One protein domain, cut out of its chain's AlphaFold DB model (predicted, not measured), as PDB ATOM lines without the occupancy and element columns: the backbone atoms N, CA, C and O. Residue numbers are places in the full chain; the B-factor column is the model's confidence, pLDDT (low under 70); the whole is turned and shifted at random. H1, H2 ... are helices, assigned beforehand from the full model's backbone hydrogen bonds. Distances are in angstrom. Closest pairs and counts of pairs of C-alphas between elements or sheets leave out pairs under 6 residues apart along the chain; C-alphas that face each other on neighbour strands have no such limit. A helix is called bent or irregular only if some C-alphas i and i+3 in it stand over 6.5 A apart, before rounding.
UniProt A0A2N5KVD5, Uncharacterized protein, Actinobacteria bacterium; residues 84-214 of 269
ATOM      1  N   GLU A  84      40.734   5.092 -34.881       95.38
ATOM      2  CA  GLU A  84      40.484   4.590 -33.526       95.38
ATOM      3  C   GLU A  84      39.683   3.285 -33.536       95.38
ATOM      4  O   GLU A  84      40.091   2.323 -32.880       95.38
ATOM      5  N   ASP A  85      38.626   3.219 -34.346       93.94
ATOM      6  CA  ASP A  85      37.773   2.036 -34.472       93.94
ATOM      7  C   ASP A  85      38.556   0.868 -35.068       93.94
ATOM      8  O   ASP A  85      38.560  -0.226 -34.510       93.94
ATOM      9  N   VAL A  86      39.348   1.117 -36.119       95.25
ATOM     10  CA  VAL A  86      40.226   0.098 -36.725       95.25
ATOM     11  C   VAL A  86      41.232  -0.458 -35.704       95.25
ATOM     12  O   VAL A  86      41.520  -1.660 -35.678       95.25
ATOM     13  N   ARG A  87      41.784   0.395 -34.828       97.19
ATOM     14  CA  ARG A  87      42.628  -0.062 -33.711       97.19
ATOM     15  C   ARG A  87      41.819  -0.866 -32.690       97.19
ATOM     16  O   ARG A  87      42.347  -1.834 -32.138       97.19
ATOM     17  N   GLY A  88      40.584  -0.454 -32.413       95.56
ATOM     18  CA  GLY A  88      39.623  -1.149 -31.556       95.56
ATOM     19  C   GLY A  88      39.350  -2.571 -32.034       95.56
ATOM     20  O   GLY A  88      39.604  -3.510 -31.280       95.56
ATOM     21  N   GLU A  89      38.964  -2.733 -33.298       94.00
ATOM     22  CA  GLU A  89      38.740  -4.022 -33.966       94.00
ATOM     23  C   GLU A  89      39.972  -4.925 -33.866       94.00
ATOM     24  O   GLU A  89      39.898  -6.050 -33.378       94.00
ATOM     25  N   ALA A  90      41.159  -4.409 -34.209       96.81
ATOM     26  CA  ALA A  90      42.391  -5.192 -34.128       96.81
ATOM     27  C   ALA A  90      42.719  -5.664 -32.697       96.81
ATOM     28  O   ALA A  90      43.323  -6.728 -32.512       96.81
ATOM     29  N   ARG A  91      42.357  -4.884 -31.668       97.62
ATOM     30  CA  ARG A  91      42.478  -5.300 -30.260       97.62
ATOM     31  C   ARG A  91      41.424  -6.343 -29.895       97.62
ATOM     32  O   ARG A  91      41.787  -7.323 -29.242       97.62
ATOM     33  N   HIS A  92      40.179  -6.128 -30.308       95.12
ATOM     34  CA  HIS A  92      39.050  -7.016 -30.053       95.12
ATOM     35  C   HIS A  92      39.288  -8.401 -30.669       95.12
ATOM     36  O   HIS A  92      39.393  -9.377 -29.929       95.12
ATOM     37  N   ASP A  93      39.545  -8.490 -31.973       96.44
ATOM     38  CA  ASP A  93      39.743  -9.767 -32.675       96.44
ATOM     39  C   ASP A  93      40.938 -10.547 -32.119       96.44
ATOM     40  O   ASP A  93      40.916 -11.770 -31.959       96.44
ATOM     41  N   LYS A  94      42.005  -9.831 -31.741       98.38
ATOM     42  CA  LYS A  94      43.160 -10.434 -31.069       98.38
ATOM     43  C   LYS A  94      42.790 -11.012 -29.700       98.38
ATOM     44  O   LYS A  94      43.374 -12.025 -29.304       98.38
ATOM     45  N   ALA A  95      41.894 -10.365 -28.955       97.75
ATOM     46  CA  ALA A  95      41.406 -10.857 -27.670       97.75
ATOM     47  C   ALA A  95      40.487 -12.073 -27.846       97.75
ATOM     48  O   ALA A  95      40.658 -13.052 -27.114       97.75
ATOM     49  N   VAL A  96      39.612 -12.061 -28.857       97.81
ATOM     50  CA  VAL A  96      38.755 -13.195 -29.231       97.81
ATOM     51  C   VAL A  96      39.599 -14.416 -29.582       97.81
ATOM     52  O   VAL A  96      39.518 -15.437 -28.899       97.81
ATOM     53  N   HIS A  97      40.524 -14.288 -30.540       98.56
ATOM     54  CA  HIS A  97      41.438 -15.370 -30.920       98.56
ATOM     55  C   HIS A  97      42.262 -15.892 -29.731       98.56
ATOM     56  O   HIS A  97      42.436 -17.099 -29.561       98.56
ATOM     57  N   ARG A  98      42.756 -15.005 -28.857       98.38
ATOM     58  CA  ARG A  98      43.487 -15.419 -27.647       98.38
ATOM     59  C   ARG A  98      42.605 -16.213 -26.681       98.38
ATOM     60  O   ARG A  98      43.108 -17.133 -26.040       98.38
ATOM     61  N   SER A  99      41.346 -15.820 -26.523       98.31
ATOM     62  CA  SER A  99      40.416 -16.480 -25.603       98.31
ATOM     63  C   SER A  99      40.059 -17.867 -26.138       98.31
ATOM     64  O   SER A  99      40.244 -18.847 -25.420       98.31
ATOM     65  N   LEU A 100      39.701 -17.960 -27.424       98.25
ATOM     66  CA  LEU A 100      39.395 -19.221 -28.108       98.25
ATOM     67  C   LEU A 100      40.582 -20.191 -28.107       98.25
ATOM     68  O   LEU A 100      40.429 -21.325 -27.675       98.25
ATOM     69  N   SER A 101      41.786 -19.744 -28.476       98.12
ATOM     70  CA  SER A 101      42.979 -20.617 -28.508       98.12
ATOM     71  C   SER A 101      43.383 -21.173 -27.136       98.12
ATOM     72  O   SER A 101      44.011 -22.225 -27.045       98.12
ATOM     73  N   ARG A 102      43.043 -20.483 -26.039       97.44
ATOM     74  CA  ARG A 102      43.347 -20.938 -24.669       97.44
ATOM     75  C   ARG A 102      42.227 -21.761 -24.049       97.44
ATOM     76  O   ARG A 102      42.497 -22.550 -23.142       97.44
ATOM     77  N   PHE A 103      40.993 -21.563 -24.502       97.94
ATOM     78  CA  PHE A 103      39.802 -22.152 -23.906       97.94
ATOM     79  C   PHE A 103      39.830 -23.688 -23.807       97.94
ATOM     80  O   PHE A 103      39.535 -24.184 -22.718       97.94
ATOM     81  N   PRO A 104      40.279 -24.455 -24.827       96.12
ATOM     82  CA  PRO A 104      40.325 -25.916 -24.744       96.12
ATOM     83  C   PRO A 104      41.068 -26.448 -23.511       96.12
ATOM     84  O   PRO A 104      40.672 -27.464 -22.941       96.12
ATOM     85  N   SER A 105      42.104 -25.732 -23.056       95.94
ATOM     86  CA  SER A 105      42.957 -26.118 -21.923       95.94
ATOM     87  C   SER A 105      42.453 -25.646 -20.548       95.94
ATOM     88  O   SER A 105      43.099 -25.930 -19.538       95.94
ATOM     89  N   ARG A 106      41.338 -24.905 -20.478       96.44
ATOM     90  CA  ARG A 106      40.770 -24.401 -19.214       96.44
ATOM     91  C   ARG A 106      40.123 -25.531 -18.414       96.44
ATOM     92  O   ARG A 106      39.424 -26.378 -18.979       96.44
ATOM     93  N   ARG A 107      40.327 -25.525 -17.093       96.50
ATOM     94  CA  ARG A 107      39.692 -26.492 -16.174       96.50
ATOM     95  C   ARG A 107      38.229 -26.126 -15.961       96.50
ATOM     96  O   ARG A 107      37.915 -24.946 -15.913       96.50
ATOM     97  N   ALA A 108      37.357 -27.118 -15.804       94.06
ATOM     98  CA  ALA A 108      35.909 -26.920 -15.739       94.06
ATOM     99  C   ALA A 108      35.473 -25.938 -14.632       94.06
ATOM    100  O   ALA A 108      34.594 -25.110 -14.855       94.06
ATOM    101  N   GLU A 109      36.123 -25.991 -13.470       94.88
ATOM    102  CA  GLU A 109      35.821 -25.162 -12.296       94.88
ATOM    103  C   GLU A 109      36.450 -23.761 -12.364       94.88
ATOM    104  O   GLU A 109      36.241 -22.935 -11.477       94.88
ATOM    105  N   GLU A 110      37.265 -23.485 -13.386       97.25
ATOM    106  CA  GLU A 110      37.920 -22.194 -13.544       97.25
ATOM    107  C   GLU A 110      36.902 -21.116 -13.923       97.25
ATOM    108  O   GLU A 110      36.147 -21.271 -14.882       97.25
ATOM    109  N   MET A 111      36.916 -19.997 -13.196       97.56
ATOM    110  CA  MET A 111      36.084 -18.838 -13.508       97.56
ATOM    111  C   MET A 111      36.756 -17.971 -14.573       97.56
ATOM    112  O   MET A 111      37.799 -17.356 -14.329       97.56
ATOM    113  N   LEU A 112      36.140 -17.899 -15.749       97.50
ATOM    114  CA  LEU A 112      36.515 -16.979 -16.811       97.50
ATOM    115  C   LEU A 112      36.015 -15.580 -16.463       97.50
ATOM    116  O   LEU A 112      34.918 -15.386 -15.938       97.50
ATOM    117  N   LYS A 113      36.834 -14.578 -16.780       97.56
ATOM    118  CA  LYS A 113      36.435 -13.172 -16.652       97.56
ATOM    119  C   LYS A 113      35.322 -12.841 -17.660       97.56
ATOM    120  O   LYS A 113      35.330 -13.451 -18.728       97.56
ATOM    121  N   PRO A 114      34.484 -11.816 -17.400       96.94
ATOM    122  CA  PRO A 114      33.404 -11.386 -18.299       96.94
ATOM    123  C   PRO A 114      33.813 -11.316 -19.777       96.94
ATOM    124  O   PRO A 114      33.243 -11.986 -20.633       96.94
ATOM    125  N   GLY A 115      34.909 -10.610 -20.072       96.00
ATOM    126  CA  GLY A 115      35.411 -10.493 -21.442       96.00
ATOM    127  C   GLY A 115      35.951 -11.799 -22.040       96.00
ATOM    128  O   GLY A 115      35.860 -11.985 -23.245       96.00
ATOM    129  N   GLU A 116      36.503 -12.720 -21.243       97.50
ATOM    130  CA  GLU A 116      36.959 -14.021 -21.763       97.50
ATOM    131  C   GLU A 116      35.775 -14.942 -22.077       97.50
ATOM    132  O   GLU A 116      35.789 -15.591 -23.120       97.50
ATOM    133  N   ALA A 117      34.758 -14.966 -21.207       97.56
ATOM    134  CA  ALA A 117      33.521 -15.708 -21.434       97.56
ATOM    135  C   ALA A 117      32.799 -15.185 -22.685       97.56
ATOM    136  O   ALA A 117      32.569 -15.955 -23.615       97.56
ATOM    137  N   THR A 118      32.580 -13.868 -22.757       97.88
ATOM    138  CA  THR A 118      31.993 -13.180 -23.922       97.88
ATOM    139  C   THR A 118      32.738 -13.529 -25.209       97.88
ATOM    140  O   THR A 118      32.140 -14.009 -26.166       97.88
ATOM    141  N   ASN A 119      34.066 -13.378 -25.228       98.00
ATOM    142  CA  ASN A 119      34.881 -13.661 -26.411       98.00
ATOM    143  C   ASN A 119      34.741 -15.104 -26.919       98.00
ATOM    144  O   ASN A 119      34.757 -15.327 -28.129       98.00
ATOM    145  N   VAL A 120      34.669 -16.088 -26.016       98.00
ATOM    146  CA  VAL A 120      34.535 -17.500 -26.402       98.00
ATOM    147  C   VAL A 120      33.119 -17.785 -26.891       98.00
ATOM    148  O   VAL A 120      32.967 -18.288 -28.000       98.00
ATOM    149  N   VAL A 121      32.099 -17.442 -26.099       97.44
ATOM    150  CA  VAL A 121      30.693 -17.736 -26.417       97.44
ATOM    151  C   VAL A 121      30.276 -17.026 -27.705       97.44
ATOM    152  O   VAL A 121      29.812 -17.679 -28.638       97.44
ATOM    153  N   PHE A 122      30.523 -15.717 -27.808       96.12
ATOM    154  CA  PHE A 122      30.184 -14.945 -29.002       96.12
ATOM    155  C   PHE A 122      31.007 -15.377 -30.223       96.12
ATOM    156  O   PHE A 122      30.473 -15.513 -31.321       96.12
ATOM    157  N   GLY A 123      32.302 -15.664 -30.043       96.19
ATOM    158  CA  GLY A 123      33.155 -16.161 -31.125       96.19
ATOM    159  C   GLY A 123      32.664 -17.493 -31.702       96.19
ATOM    160  O   GLY A 123      32.654 -17.674 -32.919       96.19
ATOM    161  N   VAL A 124      32.206 -18.406 -30.840       97.31
ATOM    162  CA  VAL A 124      31.609 -19.686 -31.244       97.31
ATOM    163  C   VAL A 124      30.247 -19.484 -31.903       97.31
ATOM    164  O   VAL A 124      29.991 -20.100 -32.934       97.31
ATOM    165  N   TYR A 125      29.408 -18.589 -31.384       95.44
ATOM    166  CA  TYR A 125      28.143 -18.222 -32.022       95.44
ATOM    167  C   TYR A 125      28.344 -17.702 -33.455       95.44
ATOM    168  O   TYR A 125      27.712 -18.189 -34.394       95.44
ATOM    169  N   VAL A 126      29.270 -16.758 -33.651       93.56
ATOM    170  CA  VAL A 126      29.611 -16.225 -34.981       93.56
ATOM    171  C   VAL A 126      30.090 -17.345 -35.907       93.56
ATOM    172  O   VAL A 126      29.725 -17.381 -37.083       93.56
ATOM    173  N   ALA A 127      30.884 -18.278 -35.387       95.19
ATOM    174  CA  ALA A 127      31.350 -19.435 -36.137       95.19
ATOM    175  C   ALA A 127      30.188 -20.375 -36.519       95.19
ATOM    176  O   ALA A 127      30.100 -20.802 -37.669       95.19
ATOM    177  N   ALA A 128      29.252 -20.625 -35.605       94.62
ATOM    178  CA  ALA A 128      28.069 -21.443 -35.848       94.62
ATOM    179  C   ALA A 128      27.174 -20.822 -36.935       94.62
ATOM    180  O   ALA A 128      26.784 -21.508 -37.880       94.62
ATOM    181  N   ARG A 129      26.953 -19.499 -36.893       93.25
ATOM    182  CA  ARG A 129      26.242 -18.773 -37.960       93.25
ATOM    183  C   ARG A 129      26.920 -18.875 -39.322       93.25
ATOM    184  O   ARG A 129      26.230 -18.912 -40.328       93.25
ATOM    185  N   LYS A 130      28.256 -18.871 -39.376       90.81
ATOM    186  CA  LYS A 130      29.003 -19.018 -40.639       90.81
ATOM    187  C   LYS A 130      28.950 -20.455 -41.178       90.81
ATOM    188  O   LYS A 130      29.103 -20.646 -42.381       90.81
ATOM    189  N   ALA A 131      28.781 -21.445 -40.302       89.12
ATOM    190  CA  ALA A 131      28.703 -22.858 -40.667       89.12
ATOM    191  C   ALA A 131      27.301 -23.288 -41.140       89.12
ATOM    192  O   ALA A 131      27.192 -24.234 -41.917       89.12
ATOM    193  N   SER A 132      26.249 -22.591 -40.700       86.75
ATOM    194  CA  SER A 132      24.856 -22.840 -41.088       86.75
ATOM    195  C   SER A 132      24.394 -21.907 -42.213       86.75
ATOM    196  O   SER A 132      24.739 -20.728 -42.234       86.75
ATOM    197  N   SER A 133      23.579 -22.412 -43.143       75.81
ATOM    198  CA  SER A 133      22.825 -21.570 -44.087       75.81
ATOM    199  C   SER A 133      21.551 -20.986 -43.476       75.81
ATOM    200  O   SER A 133      21.040 -19.988 -43.984       75.81
ATOM    201  N   ASP A 134      21.048 -21.614 -42.413       80.38
ATOM    202  CA  ASP A 134      19.800 -21.260 -41.745       80.38
ATOM    203  C   ASP A 134      20.063 -20.285 -40.593       80.38
ATOM    204  O   ASP A 134      21.127 -20.306 -39.962       80.38
ATOM    205  N   GLU A 135      19.083 -19.424 -40.317       77.44
ATOM    206  CA  GLU A 135      19.151 -18.477 -39.209       77.44
ATOM    207  C   GLU A 135      19.176 -19.219 -37.867       77.44
ATOM    208  O   GLU A 135      18.375 -20.116 -37.609       77.44
ATOM    209  N   LEU A 136      20.143 -18.856 -37.027       83.75
ATOM    210  CA  LEU A 136      20.409 -19.515 -35.756       83.75
ATOM    211  C   LEU A 136      19.641 -18.764 -34.663       83.75
ATOM    212  O   LEU A 136      20.042 -17.662 -34.281       83.75
ATOM    213  N   ASP A 137      18.531 -19.345 -34.209       84.50
ATOM    214  CA  ASP A 137      17.693 -18.798 -33.137       84.50
ATOM    215  C   ASP A 137      18.394 -18.962 -31.784       84.50
ATOM    216  O   ASP A 137      18.313 -20.007 -31.144       84.50
ATOM    217  N   VAL A 138      19.143 -17.934 -31.380       80.38
ATOM    218  CA  VAL A 138      19.883 -17.919 -30.108       80.38
ATOM    219  C   VAL A 138      18.949 -17.795 -28.916       80.38
ATOM    220  O   VAL A 138      19.234 -18.376 -27.875       80.38
ATOM    221  N   GLU A 139      17.856 -17.045 -29.056       80.69
ATOM    222  CA  GLU A 139      16.908 -16.799 -27.964       80.69
ATOM    223  C   GLU A 139      16.196 -18.094 -27.548       80.69
ATOM    224  O   GLU A 139      15.832 -18.256 -26.385       80.69
ATOM    225  N   GLY A 140      16.055 -19.046 -28.476       82.56
ATOM    226  CA  GLY A 140      15.540 -20.388 -28.212       82.56
ATOM    227  C   GLY A 140      16.545 -21.386 -27.613       82.56
ATOM    228  O   GLY A 140      16.149 -22.517 -27.322       82.56
ATOM    229  N   LEU A 141      17.825 -21.027 -27.440       87.62
ATOM    230  CA  LEU A 141      18.846 -21.936 -26.906       87.62
ATOM    231  C   LEU A 141      18.989 -21.818 -25.387       87.62
ATOM    232  O   LEU A 141      19.193 -20.739 -24.837       87.62
ATOM    233  N   GLU A 142      19.004 -22.965 -24.708       90.12
ATOM    234  CA  GLU A 142      19.406 -23.035 -23.303       90.12
ATOM    235  C   GLU A 142      20.930 -22.891 -23.199       90.12
ATOM    236  O   GLU A 142      21.679 -23.825 -23.494       90.12
ATOM    237  N   LEU A 143      21.394 -21.708 -22.791       93.62
ATOM    238  CA  LEU A 143      22.813 -21.393 -22.614       93.62
ATOM    239  C   LEU A 143      23.192 -21.433 -21.121       93.62
ATOM    240  O   LEU A 143      22.834 -20.524 -20.368       93.62
ATOM    241  N   PRO A 144      23.931 -22.459 -20.658       94.62
ATOM    242  CA  PRO A 144      24.295 -22.590 -19.250       94.62
ATOM    243  C   PRO A 144      25.078 -21.386 -18.722       94.62
ATOM    244  O   PRO A 144      25.989 -20.885 -19.375       94.62
ATOM    245  N   GLY A 145      24.738 -20.934 -17.514       90.56
ATOM    246  CA  GLY A 145      25.423 -19.832 -16.830       90.56
ATOM    247  C   GLY A 145      25.187 -18.438 -17.426       90.56
ATOM    248  O   GLY A 145      25.725 -17.474 -16.882       90.56
ATOM    249  N   VAL A 146      24.400 -18.317 -18.500       92.38
ATOM    250  CA  VAL A 146      23.971 -17.033 -19.067       92.38
ATOM    251  C   VAL A 146      22.704 -16.570 -18.334       92.38
ATOM    252  O   VAL A 146      21.718 -17.307 -18.321       92.38
ATOM    253  N   PRO A 147      22.713 -15.398 -17.668       88.19
ATOM    254  CA  PRO A 147      21.511 -14.835 -17.048       88.19
ATOM    255  C   PRO A 147      20.395 -14.557 -18.063       88.19
ATOM    256  O   PRO A 147      20.684 -14.202 -19.200       88.19
ATOM    257  N   GLU A 148      19.130 -14.640 -17.637       83.94
ATOM    258  CA  GLU A 148      17.963 -14.360 -18.498       83.94
ATOM    259  C   GLU A 148      17.943 -12.924 -19.055       83.94
ATOM    260  O   GLU A 148      17.353 -12.675 -20.102       83.94
ATOM    261  N   ASP A 149      18.572 -11.972 -18.361       85.19
ATOM    262  CA  ASP A 149      18.673 -10.564 -18.751       85.19
ATOM    263  C   ASP A 149      19.984 -10.213 -19.475       85.19
ATOM    264  O   ASP A 149      20.162  -9.067 -19.893       85.19
ATOM    265  N   ALA A 150      20.902 -11.171 -19.628       85.31
ATOM    266  CA  ALA A 150      22.178 -10.967 -20.305       85.31
ATOM    267  C   ALA A 150      22.092 -11.330 -21.792       85.31
ATOM    268  O   ALA A 150      21.420 -12.285 -22.178       85.31
ATOM    269  N   THR A 151      22.842 -10.609 -22.627       87.81
ATOM    270  CA  THR A 151      23.016 -10.959 -24.042       87.81
ATOM    271  C   THR A 151      24.377 -11.617 -24.264       87.81
ATOM    272  O   THR A 151      25.316 -11.433 -23.487       87.81
ATOM    273  N   ILE A 152      24.518 -12.399 -25.335       88.94
ATOM    274  CA  ILE A 152      25.777 -13.104 -25.634       88.94
ATOM    275  C   ILE A 152      26.926 -12.156 -26.013       88.94
ATOM    276  O   ILE A 152      28.090 -12.557 -25.987       88.94
ATOM    277  N   GLU A 153      26.610 -10.905 -26.349       90.50
ATOM    278  CA  GLU A 153      27.559  -9.819 -26.588       90.50
ATOM    279  C   GLU A 153      28.167  -9.258 -25.293       90.50
ATOM    280  O   GLU A 153      29.235  -8.646 -25.349       90.50
ATOM    281  N   GLU A 154      27.528  -9.467 -24.138       92.69
ATOM    282  CA  GLU A 154      28.005  -8.983 -22.841       92.69
ATOM    283  C   GLU A 154      27.675  -9.975 -21.717       92.69
ATOM    284  O   GLU A 154      26.637  -9.912 -21.060       92.69
ATOM    285  N   LEU A 155      28.605 -10.900 -21.470       94.94
ATOM    286  CA  LEU A 155      28.440 -11.950 -20.468       94.94
ATOM    287  C   LEU A 155      29.147 -11.619 -19.149       94.94
ATOM    288  O   LEU A 155      30.241 -11.040 -19.154       94.94
ATOM    289  N   PRO A 156      28.589 -12.051 -18.003       95.44
ATOM    290  CA  PRO A 156      29.262 -11.958 -16.717       95.44
ATOM    291  C   PRO A 156      30.443 -12.940 -16.627       95.44
ATOM    292  O   PRO A 156      30.796 -13.650 -17.569       95.44
ATOM    293  N   ALA A 157      31.092 -12.994 -15.463       96.62
ATOM    294  CA  ALA A 157      32.053 -14.056 -15.189       96.62
ATOM    295  C   ALA A 157      31.330 -15.412 -15.177       96.62
ATOM    296  O   ALA A 157      30.327 -15.563 -14.482       96.62
ATOM    297  N   MET A 158      31.863 -16.394 -15.899       97.25
ATOM    298  CA  MET A 158      31.251 -17.717 -16.062       97.25
ATOM    299  C   MET A 158      32.269 -18.814 -15.778       97.25
ATOM    300  O   MET A 158      33.468 -18.625 -16.001       97.25
ATOM    301  N   SER A 159      31.814 -19.974 -15.304       98.06
ATOM    302  CA  SER A 159      32.701 -21.132 -15.191       98.06
ATOM    303  C   SER A 159      33.056 -21.666 -16.582       98.06
ATOM    304  O   SER A 159      32.264 -21.574 -17.524       98.06
ATOM    305  N   ALA A 160      34.242 -22.256 -16.742       97.81
ATOM    306  CA  ALA A 160      34.616 -22.881 -18.010       97.81
ATOM    307  C   ALA A 160      33.661 -24.025 -18.378       97.81
ATOM    308  O   ALA A 160      33.460 -24.291 -19.560       97.81
ATOM    309  N   ARG A 161      33.072 -24.693 -17.377       98.19
ATOM    310  CA  ARG A 161      32.014 -25.690 -17.560       98.19
ATOM    311  C   ARG A 161      30.792 -25.095 -18.254       98.19
ATOM    312  O   ARG A 161      30.337 -25.675 -19.232       98.19
ATOM    313  N   ASP A 162      30.296 -23.959 -17.776       97.88
ATOM    314  CA  ASP A 162      29.114 -23.307 -18.349       97.88
ATOM    315  C   ASP A 162      29.386 -22.852 -19.783       97.88
ATOM    316  O   ASP A 162      28.615 -23.153 -20.689       97.88
ATOM    317  N   VAL A 163      30.560 -22.255 -20.021       98.12
ATOM    318  CA  VAL A 163      30.983 -21.863 -21.373       98.12
ATOM    319  C   VAL A 163      31.076 -23.078 -22.306       98.12
ATOM    320  O   VAL A 163      30.658 -22.978 -23.455       98.12
ATOM    321  N   ARG A 164      31.562 -24.245 -21.843       98.19
ATOM    322  CA  ARG A 164      31.542 -25.488 -22.647       98.19
ATOM    323  C   ARG A 164      30.110 -25.920 -22.961       98.19
ATOM    324  O   ARG A 164      29.847 -26.287 -24.099       98.19
ATOM    325  N   GLY A 165      29.197 -25.799 -22.001       97.81
ATOM    326  CA  GLY A 165      27.771 -26.041 -22.215       97.81
ATOM    327  C   GLY A 165      27.163 -25.128 -23.286       97.81
ATOM    328  O   GLY A 165      26.418 -25.600 -24.139       97.81
ATOM    329  N   CYS A 166      27.543 -23.845 -23.331       97.44
ATOM    330  CA  CYS A 166      27.140 -22.949 -24.423       97.44
ATOM    331  C   CYS A 166      27.685 -23.419 -25.782       97.44
ATOM    332  O   CYS A 166      26.967 -23.391 -26.779       97.44
ATOM    333  N   VAL A 167      28.947 -23.872 -25.836       97.75
ATOM    334  CA  VAL A 167      29.541 -24.427 -27.068       97.75
ATOM    335  C   VAL A 167      28.784 -25.673 -27.529       97.75
ATOM    336  O   VAL A 167      28.499 -25.797 -28.716       97.75
ATOM    337  N   GLU A 168      28.427 -26.568 -26.607       98.06
ATOM    338  CA  GLU A 168      27.624 -27.762 -26.892       98.06
ATOM    339  C   GLU A 168      26.240 -27.400 -27.448       98.06
ATOM    340  O   GLU A 168      25.820 -27.985 -28.447       98.06
ATOM    341  N   ALA A 169      25.569 -26.400 -26.867       96.81
ATOM    342  CA  ALA A 169      24.277 -25.914 -27.346       96.81
ATOM    343  C   ALA A 169      24.365 -25.378 -28.786       96.81
ATOM    344  O   ALA A 169      23.593 -25.799 -29.651       96.81
ATOM    345  N   PHE A 170      25.349 -24.518 -29.082       96.25
ATOM    346  CA  PHE A 170      25.552 -24.009 -30.442       96.25
ATOM    347  C   PHE A 170      25.924 -25.112 -31.432       96.25
ATOM    348  O   PHE A 170      25.391 -25.138 -32.538       96.25
ATOM    349  N   ALA A 171      26.809 -26.032 -31.046       96.25
ATOM    350  CA  ALA A 171      27.231 -27.143 -31.892       96.25
ATOM    351  C   ALA A 171      26.056 -28.066 -32.236       96.25
ATOM    352  O   ALA A 171      25.865 -28.407 -33.404       96.25
ATOM    353  N   SER A 172      25.214 -28.388 -31.246       95.00
ATOM    354  CA  SER A 172      23.990 -29.162 -31.453       95.00
ATOM    355  C   SER A 172      23.018 -28.455 -32.399       95.00
ATOM    356  O   SER A 172      22.420 -29.114 -33.246       95.00
ATOM    357  N   ALA A 173      22.875 -27.131 -32.285       93.25
ATOM    358  CA  ALA A 173      21.982 -26.348 -33.140       93.25
ATOM    359  C   ALA A 173      22.391 -26.380 -34.624       93.25
ATOM    360  O   ALA A 173      21.527 -26.333 -35.495       93.25
ATOM    361  N   VAL A 174      23.691 -26.501 -34.920       94.38
ATOM    362  CA  VAL A 174      24.221 -26.554 -36.299       94.38
ATOM    363  C   VAL A 174      24.649 -27.953 -36.750       94.38
ATOM    364  O   VAL A 174      25.208 -28.105 -37.834       94.38
ATOM    365  N   GLY A 175      24.400 -28.984 -35.937       93.88
ATOM    366  CA  GLY A 175      24.715 -30.376 -36.269       93.88
ATOM    367  C   GLY A 175      26.213 -30.697 -36.356       93.88
ATOM    368  O   GLY A 175      26.594 -31.591 -37.110       93.88
ATOM    369  N   LEU A 176      27.060 -29.985 -35.605       95.69
ATOM    370  CA  LEU A 176      28.509 -30.210 -35.534       95.69
ATOM    371  C   LEU A 176      28.920 -30.801 -34.183       95.69
ATOM    372  O   LEU A 176      28.220 -30.648 -33.181       95.69
ATOM    373  N   ALA A 177      30.091 -31.441 -34.127       97.69
ATOM    374  CA  ALA A 177      30.688 -31.777 -32.840       97.69
ATOM    375  C   ALA A 177      31.206 -30.500 -32.134       97.69
ATOM    376  O   ALA A 177      31.728 -29.603 -32.807       97.69
ATOM    377  N   PRO A 178      31.135 -30.405 -30.789       97.56
ATOM    378  CA  PRO A 178      31.614 -29.229 -30.053       97.56
ATOM    379  C   PRO A 178      33.078 -28.871 -30.346       97.56
ATOM    380  O   PRO A 178      33.397 -27.700 -30.552       97.56
ATOM    381  N   ASP A 179      33.957 -29.874 -30.426       97.38
ATOM    382  CA  ASP A 179      35.379 -29.672 -30.731       97.38
ATOM    383  C   ASP A 179      35.600 -29.183 -32.171       97.38
ATOM    384  O   ASP A 179      36.439 -28.312 -32.400       97.38
ATOM    385  N   GLU A 180      34.814 -29.674 -33.137       97.44
ATOM    386  CA  GLU A 180      34.881 -29.231 -34.539       97.44
ATOM    387  C   GLU A 180      34.457 -27.764 -34.678       97.44
ATOM    388  O   GLU A 180      35.124 -26.977 -35.360       97.44
ATOM    389  N   LEU A 181      33.369 -27.374 -34.002       97.69
ATOM    390  CA  LEU A 181      32.903 -25.992 -33.993       97.69
ATOM    391  C   LEU A 181      33.916 -25.069 -33.301       97.69
ATOM    392  O   LEU A 181      34.184 -23.974 -33.797       97.69
ATOM    393  N   LEU A 182      34.512 -25.507 -32.190       97.75
ATOM    394  CA  LEU A 182      35.515 -24.730 -31.466       97.75
ATOM    395  C   LEU A 182      36.799 -24.538 -32.292       97.75
ATOM    396  O   LEU A 182      37.338 -23.430 -32.330       97.75
ATOM    397  N   GLU A 183      37.254 -25.572 -33.005       97.81
ATOM    398  CA  GLU A 183      38.386 -25.472 -33.934       97.81
ATOM    399  C   GLU A 183      38.066 -24.524 -35.103       97.81
ATOM    400  O   GLU A 183      38.892 -23.697 -35.503       97.81
ATOM    401  N   TYR A 184      36.844 -24.591 -35.644       97.62
ATOM    402  CA  TYR A 184      36.389 -23.663 -36.677       97.62
ATOM    403  C   TYR A 184      36.343 -22.212 -36.175       97.62
ATOM    404  O   TYR A 184      36.839 -21.313 -36.865       97.62
ATOM    405  N   ALA A 185      35.841 -21.988 -34.958       98.06
ATOM    406  CA  ALA A 185      35.805 -20.679 -34.318       98.06
ATOM    407  C   ALA A 185      37.211 -20.106 -34.103       98.06
ATOM    408  O   ALA A 185      37.471 -18.962 -34.480       98.06
ATOM    409  N   GLU A 186      38.145 -20.898 -33.564       98.25
ATOM    410  CA  GLU A 186      39.536 -20.473 -33.375       98.25
ATOM    411  C   GLU A 186      40.181 -20.079 -34.709       98.25
ATOM    412  O   GLU A 186      40.786 -19.008 -34.821       98.25
ATOM    413  N   ARG A 187      40.014 -20.909 -35.746       98.12
ATOM    414  CA  ARG A 187      40.586 -20.666 -37.074       98.12
ATOM    415  C   ARG A 187      40.021 -19.403 -37.722       98.12
ATOM    416  O   ARG A 187      40.799 -18.617 -38.270       98.12
ATOM    417  N   SER A 188      38.704 -19.191 -37.639       96.56
ATOM    418  CA  SER A 188      38.062 -17.957 -38.114       96.56
ATOM    419  C   SER A 188      38.605 -16.752 -37.353       96.56
ATOM    420  O   SER A 188      39.093 -15.814 -37.977       96.56
ATOM    421  N   ALA A 189      38.616 -16.799 -36.019       97.44
ATOM    422  CA  ALA A 189      39.111 -15.699 -35.199       97.44
ATOM    423  C   ALA A 189      40.594 -15.394 -35.469       97.44
ATOM    424  O   ALA A 189      41.007 -14.236 -35.460       97.44
ATOM    425  N   ALA A 190      41.414 -16.410 -35.755       98.12
ATOM    426  CA  ALA A 190      42.806 -16.222 -36.152       98.12
ATOM    427  C   ALA A 190      42.931 -15.488 -37.497       98.12
ATOM    428  O   ALA A 190      43.836 -14.666 -37.669       98.12
ATOM    429  N   GLN A 191      42.056 -15.784 -38.462       96.94
ATOM    430  CA  GLN A 191      42.007 -15.090 -39.748       96.94
ATOM    431  C   GLN A 191      41.532 -13.643 -39.586       96.94
ATOM    432  O   GLN A 191      42.194 -12.738 -40.099       96.94
ATOM    433  N   ASP A 192      40.462 -13.431 -38.824       94.81
ATOM    434  CA  ASP A 192      39.890 -12.113 -38.541       94.81
ATOM    435  C   ASP A 192      40.934 -11.233 -37.826       94.81
ATOM    436  O   ASP A 192      41.328 -10.185 -38.342       94.81
ATOM    437  N   ALA A 193      41.579 -11.749 -36.771       97.06
ATOM    438  CA  ALA A 193      42.654 -11.053 -36.057       97.06
ATOM    439  C   ALA A 193      43.866 -10.709 -36.939       97.06
ATOM    440  O   ALA A 193      44.506  -9.670 -36.750       97.06
ATOM    441  N   ARG A 194      44.224 -11.569 -37.905       98.00
ATOM    442  CA  ARG A 194      45.289 -11.266 -38.878       98.00
ATOM    443  C   ARG A 194      44.855 -10.155 -39.832       98.00
ATOM    444  O   ARG A 194      45.646  -9.245 -40.072       98.00
ATOM    445  N   SER A 195      43.627 -10.218 -40.340       95.12
ATOM    446  CA  SER A 195      43.059  -9.214 -41.242       95.12
ATOM    447  C   SER A 195      42.968  -7.842 -40.568       95.12
ATOM    448  O   SER A 195      43.543  -6.872 -41.067       95.12
ATOM    449  N   ALA A 196      42.370  -7.771 -39.375       94.75
ATOM    450  CA  ALA A 196      42.245  -6.541 -38.598       94.75
ATOM    451  C   ALA A 196      43.616  -5.963 -38.221       94.75
ATOM    452  O   ALA A 196      43.853  -4.763 -38.370       94.75
ATOM    453  N   LYS A 197      44.588  -6.810 -37.844       97.38
ATOM    454  CA  LYS A 197      45.973  -6.367 -37.607       97.38
ATOM    455  C   LYS A 197      46.601  -5.734 -38.851       97.38
ATOM    456  O   LYS A 197      47.286  -4.719 -38.729       97.38
ATOM    457  N   MET A 198      46.405  -6.322 -40.030       96.94
ATOM    458  CA  MET A 198      46.917  -5.762 -41.286       96.94
ATOM    459  C   MET A 198      46.222  -4.443 -41.644       96.94
ATOM    460  O   MET A 198      46.892  -3.504 -42.073       96.94
ATOM    461  N   SER A 199      44.910  -4.347 -41.417       93.94
ATOM    462  CA  SER A 199      44.132  -3.114 -41.598       93.94
ATOM    463  C   SER A 199      44.624  -1.985 -40.685       93.94
ATOM    464  O   SER A 199      44.880  -0.870 -41.150       93.94
ATOM    465  N   ALA A 200      44.859  -2.287 -39.404       96.31
ATOM    466  CA  ALA A 200      45.428  -1.346 -38.446       96.31
ATOM    467  C   ALA A 200      46.838  -0.910 -38.859       96.31
ATOM    468  O   ALA A 200      47.101   0.284 -38.948       96.31
ATOM    469  N   ALA A 201      47.722  -1.848 -39.214       97.56
ATOM    470  CA  ALA A 201      49.078  -1.518 -39.660       97.56
ATOM    471  C   ALA A 201      49.089  -0.624 -40.912       97.56
ATOM    472  O   ALA A 201      49.879   0.314 -41.004       97.56
ATOM    473  N   ARG A 202      48.190  -0.885 -41.869       95.62
ATOM    474  CA  ARG A 202      48.017  -0.035 -43.050       95.62
ATOM    475  C   ARG A 202      47.523   1.361 -42.672       95.62
ATOM    476  O   ARG A 202      48.040   2.344 -43.192       95.62
ATOM    477  N   THR A 203      46.546   1.443 -41.774       95.50
ATOM    478  CA  THR A 203      46.005   2.720 -41.297       95.50
ATOM    479  C   THR A 203      47.075   3.547 -40.590       95.50
ATOM    480  O   THR A 203      47.223   4.720 -40.911       95.50
ATOM    481  N   GLU A 204      47.888   2.938 -39.727       97.19
ATOM    482  CA  GLU A 204      49.014   3.626 -39.081       97.19
ATOM    483  C   GLU A 204      50.039   4.141 -40.098       97.19
ATOM    484  O   GLU A 204      50.477   5.286 -40.013       97.19
ATOM    485  N   ALA A 205      50.375   3.350 -41.121       97.06
ATOM    486  CA  ALA A 205      51.277   3.803 -42.180       97.06
ATOM    487  C   ALA A 205      50.709   4.998 -42.974       97.06
ATOM    488  O   ALA A 205      51.456   5.897 -43.370       97.06
ATOM    489  N   GLU A 206      49.392   5.030 -43.205       95.69
ATOM    490  CA  GLU A 206      48.704   6.159 -43.842       95.69
ATOM    491  C   GLU A 206      48.716   7.410 -42.945       95.69
ATOM    492  O   GLU A 206      49.040   8.498 -43.432       95.69
ATOM    493  N   LEU A 207      48.445   7.258 -41.643       96.31
ATOM    494  CA  LEU A 207      48.523   8.344 -40.660       96.31
ATOM    495  C   LEU A 207      49.936   8.918 -40.566       96.31
ATOM    496  O   LEU A 207      50.110  10.134 -40.627       96.31
ATOM    497  N   ASP A 208      50.957   8.067 -40.492       95.94
ATOM    498  CA  ASP A 208      52.355   8.495 -40.459       95.94
ATOM    499  C   ASP A 208      52.742   9.261 -41.725       95.94
ATOM    500  O   ASP A 208      53.413  10.295 -41.658       95.94
ATOM    501  N   ALA A 209      52.290   8.801 -42.894       95.00
ATOM    502  CA  ALA A 209      52.500   9.521 -44.144       95.00
ATOM    503  C   ALA A 209      51.802  10.892 -44.143       95.00
ATOM    504  O   ALA A 209      52.373  11.866 -44.637       95.00
ATOM    505  N   MET A 210      50.593  10.994 -43.581       94.56
ATOM    506  CA  MET A 210      49.864  12.260 -43.460       94.56
ATOM    507  C   MET A 210      50.523  13.215 -42.461       94.56
ATOM    508  O   MET A 210      50.736  14.377 -42.806       94.56
ATOM    509  N   ARG A 211      50.936  12.733 -41.284       93.50
ATOM    510  CA  ARG A 211      51.681  13.512 -40.281       93.50
ATOM    511  C   ARG A 211      52.978  14.067 -40.865       93.50
ATOM    512  O   ARG A 211      53.239  15.259 -40.756       93.50
ATOM    513  N   ARG A 212      53.745  13.246 -41.597       91.19
ATOM    514  CA  ARG A 212      54.982  13.685 -42.276       91.19
ATOM    515  C   ARG A 212      54.748  14.779 -43.318       91.19
ATOM    516  O   ARG A 212      55.605  15.634 -43.506       91.19
ATOM    517  N   ARG A 213      53.598  14.780 -43.997       88.94
ATOM    518  CA  ARG A 213      53.227  15.859 -44.935       88.94
ATOM    519  C   ARG A 213      52.843  17.160 -44.224       88.94
ATOM    520  O   ARG A 213      52.858  18.203 -44.864       88.94
ATOM    521  N   ARG A 214      52.519  17.100 -42.929       91.25
ATOM    522  CA  ARG A 214      52.117  18.228 -42.070       91.25
ATOM    523  C   ARG A 214      53.204  18.600 -41.053       91.25
ATOM    524  O   ARG A 214      52.908  19.079 -39.964       91.25
TER     525      ARG A 214
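What this domain is: This is residues 84 to 214 of the 269 residues of an uncharacterized protein of Actinobacteria bacterium (UniProt A0A2N5KVD5). Two long helices, H1 and H4, run side by side in opposite ways as an arm, and two shorter helices side by side, H2 and H3, cross one end of it as a head. The long link of residues 132 to 159, with no named element, loops along the outside of the head from H2 to H3, its C-alphas 9 to 20 A from the mean of all C-alphas, and residues 205 to 214 stick out at the far end of the arm. The printed part has 131 residues, with four named helices, H1 to H4 in chain order, and no named strand: all helix. It is only just compact, close to loose, with a radius of gyration of the C-alphas of 16.7 A, and elongated, spanning 56 by 32 by 29 A.

How they stand to each other: H1, residues 84 to 105, touches H2, residues 114 to 131, with residues 95 to 103 alone, about perpendicular at 90 degrees; their closest C-alphas, of Val 96 and Asn 119, are 4.8 A apart. H3, residues 160 to 173, touches H2 at a shallow tilt of 15 degrees, the same way, closest at the C-alphas of Ala 128 and Phe 170, 6.5 A. H4, residues 178 to 213, touches H1 at a shallow tilt of 27 degrees, opposite ways, closest at the C-alphas of Asp 93 and Ala 193, 4.6 A. H4 touches H2 with residues 181 to 189 alone, about perpendicular at 75 degrees, closest at the C-alphas of Ala 127 and Ala 185, 5.0 A. Every O i to N i+4 pair is within hydrogen-bond range in H2, H3 and H4, and 16 of 18 are in H1.

Where its parts are: H1 begins at C-alpha 84 (40.484, 4.590, -33.526), is 32.9 A long and irregular, with C-alphas 101 and 104 7.0 A apart. H2 is 25.6 A long and H3 20.0 A. H4 is 52.2 A long and ends at C-alpha 213 (53.227, 15.859, -44.935).

The domain as a whole: The C-alphas farthest apart, of Ser 172 and Arg 214, are 56.1 A apart. The printed part has no cut; H2 to H3 is a long link. No printed residue is under 70 in pLDDT.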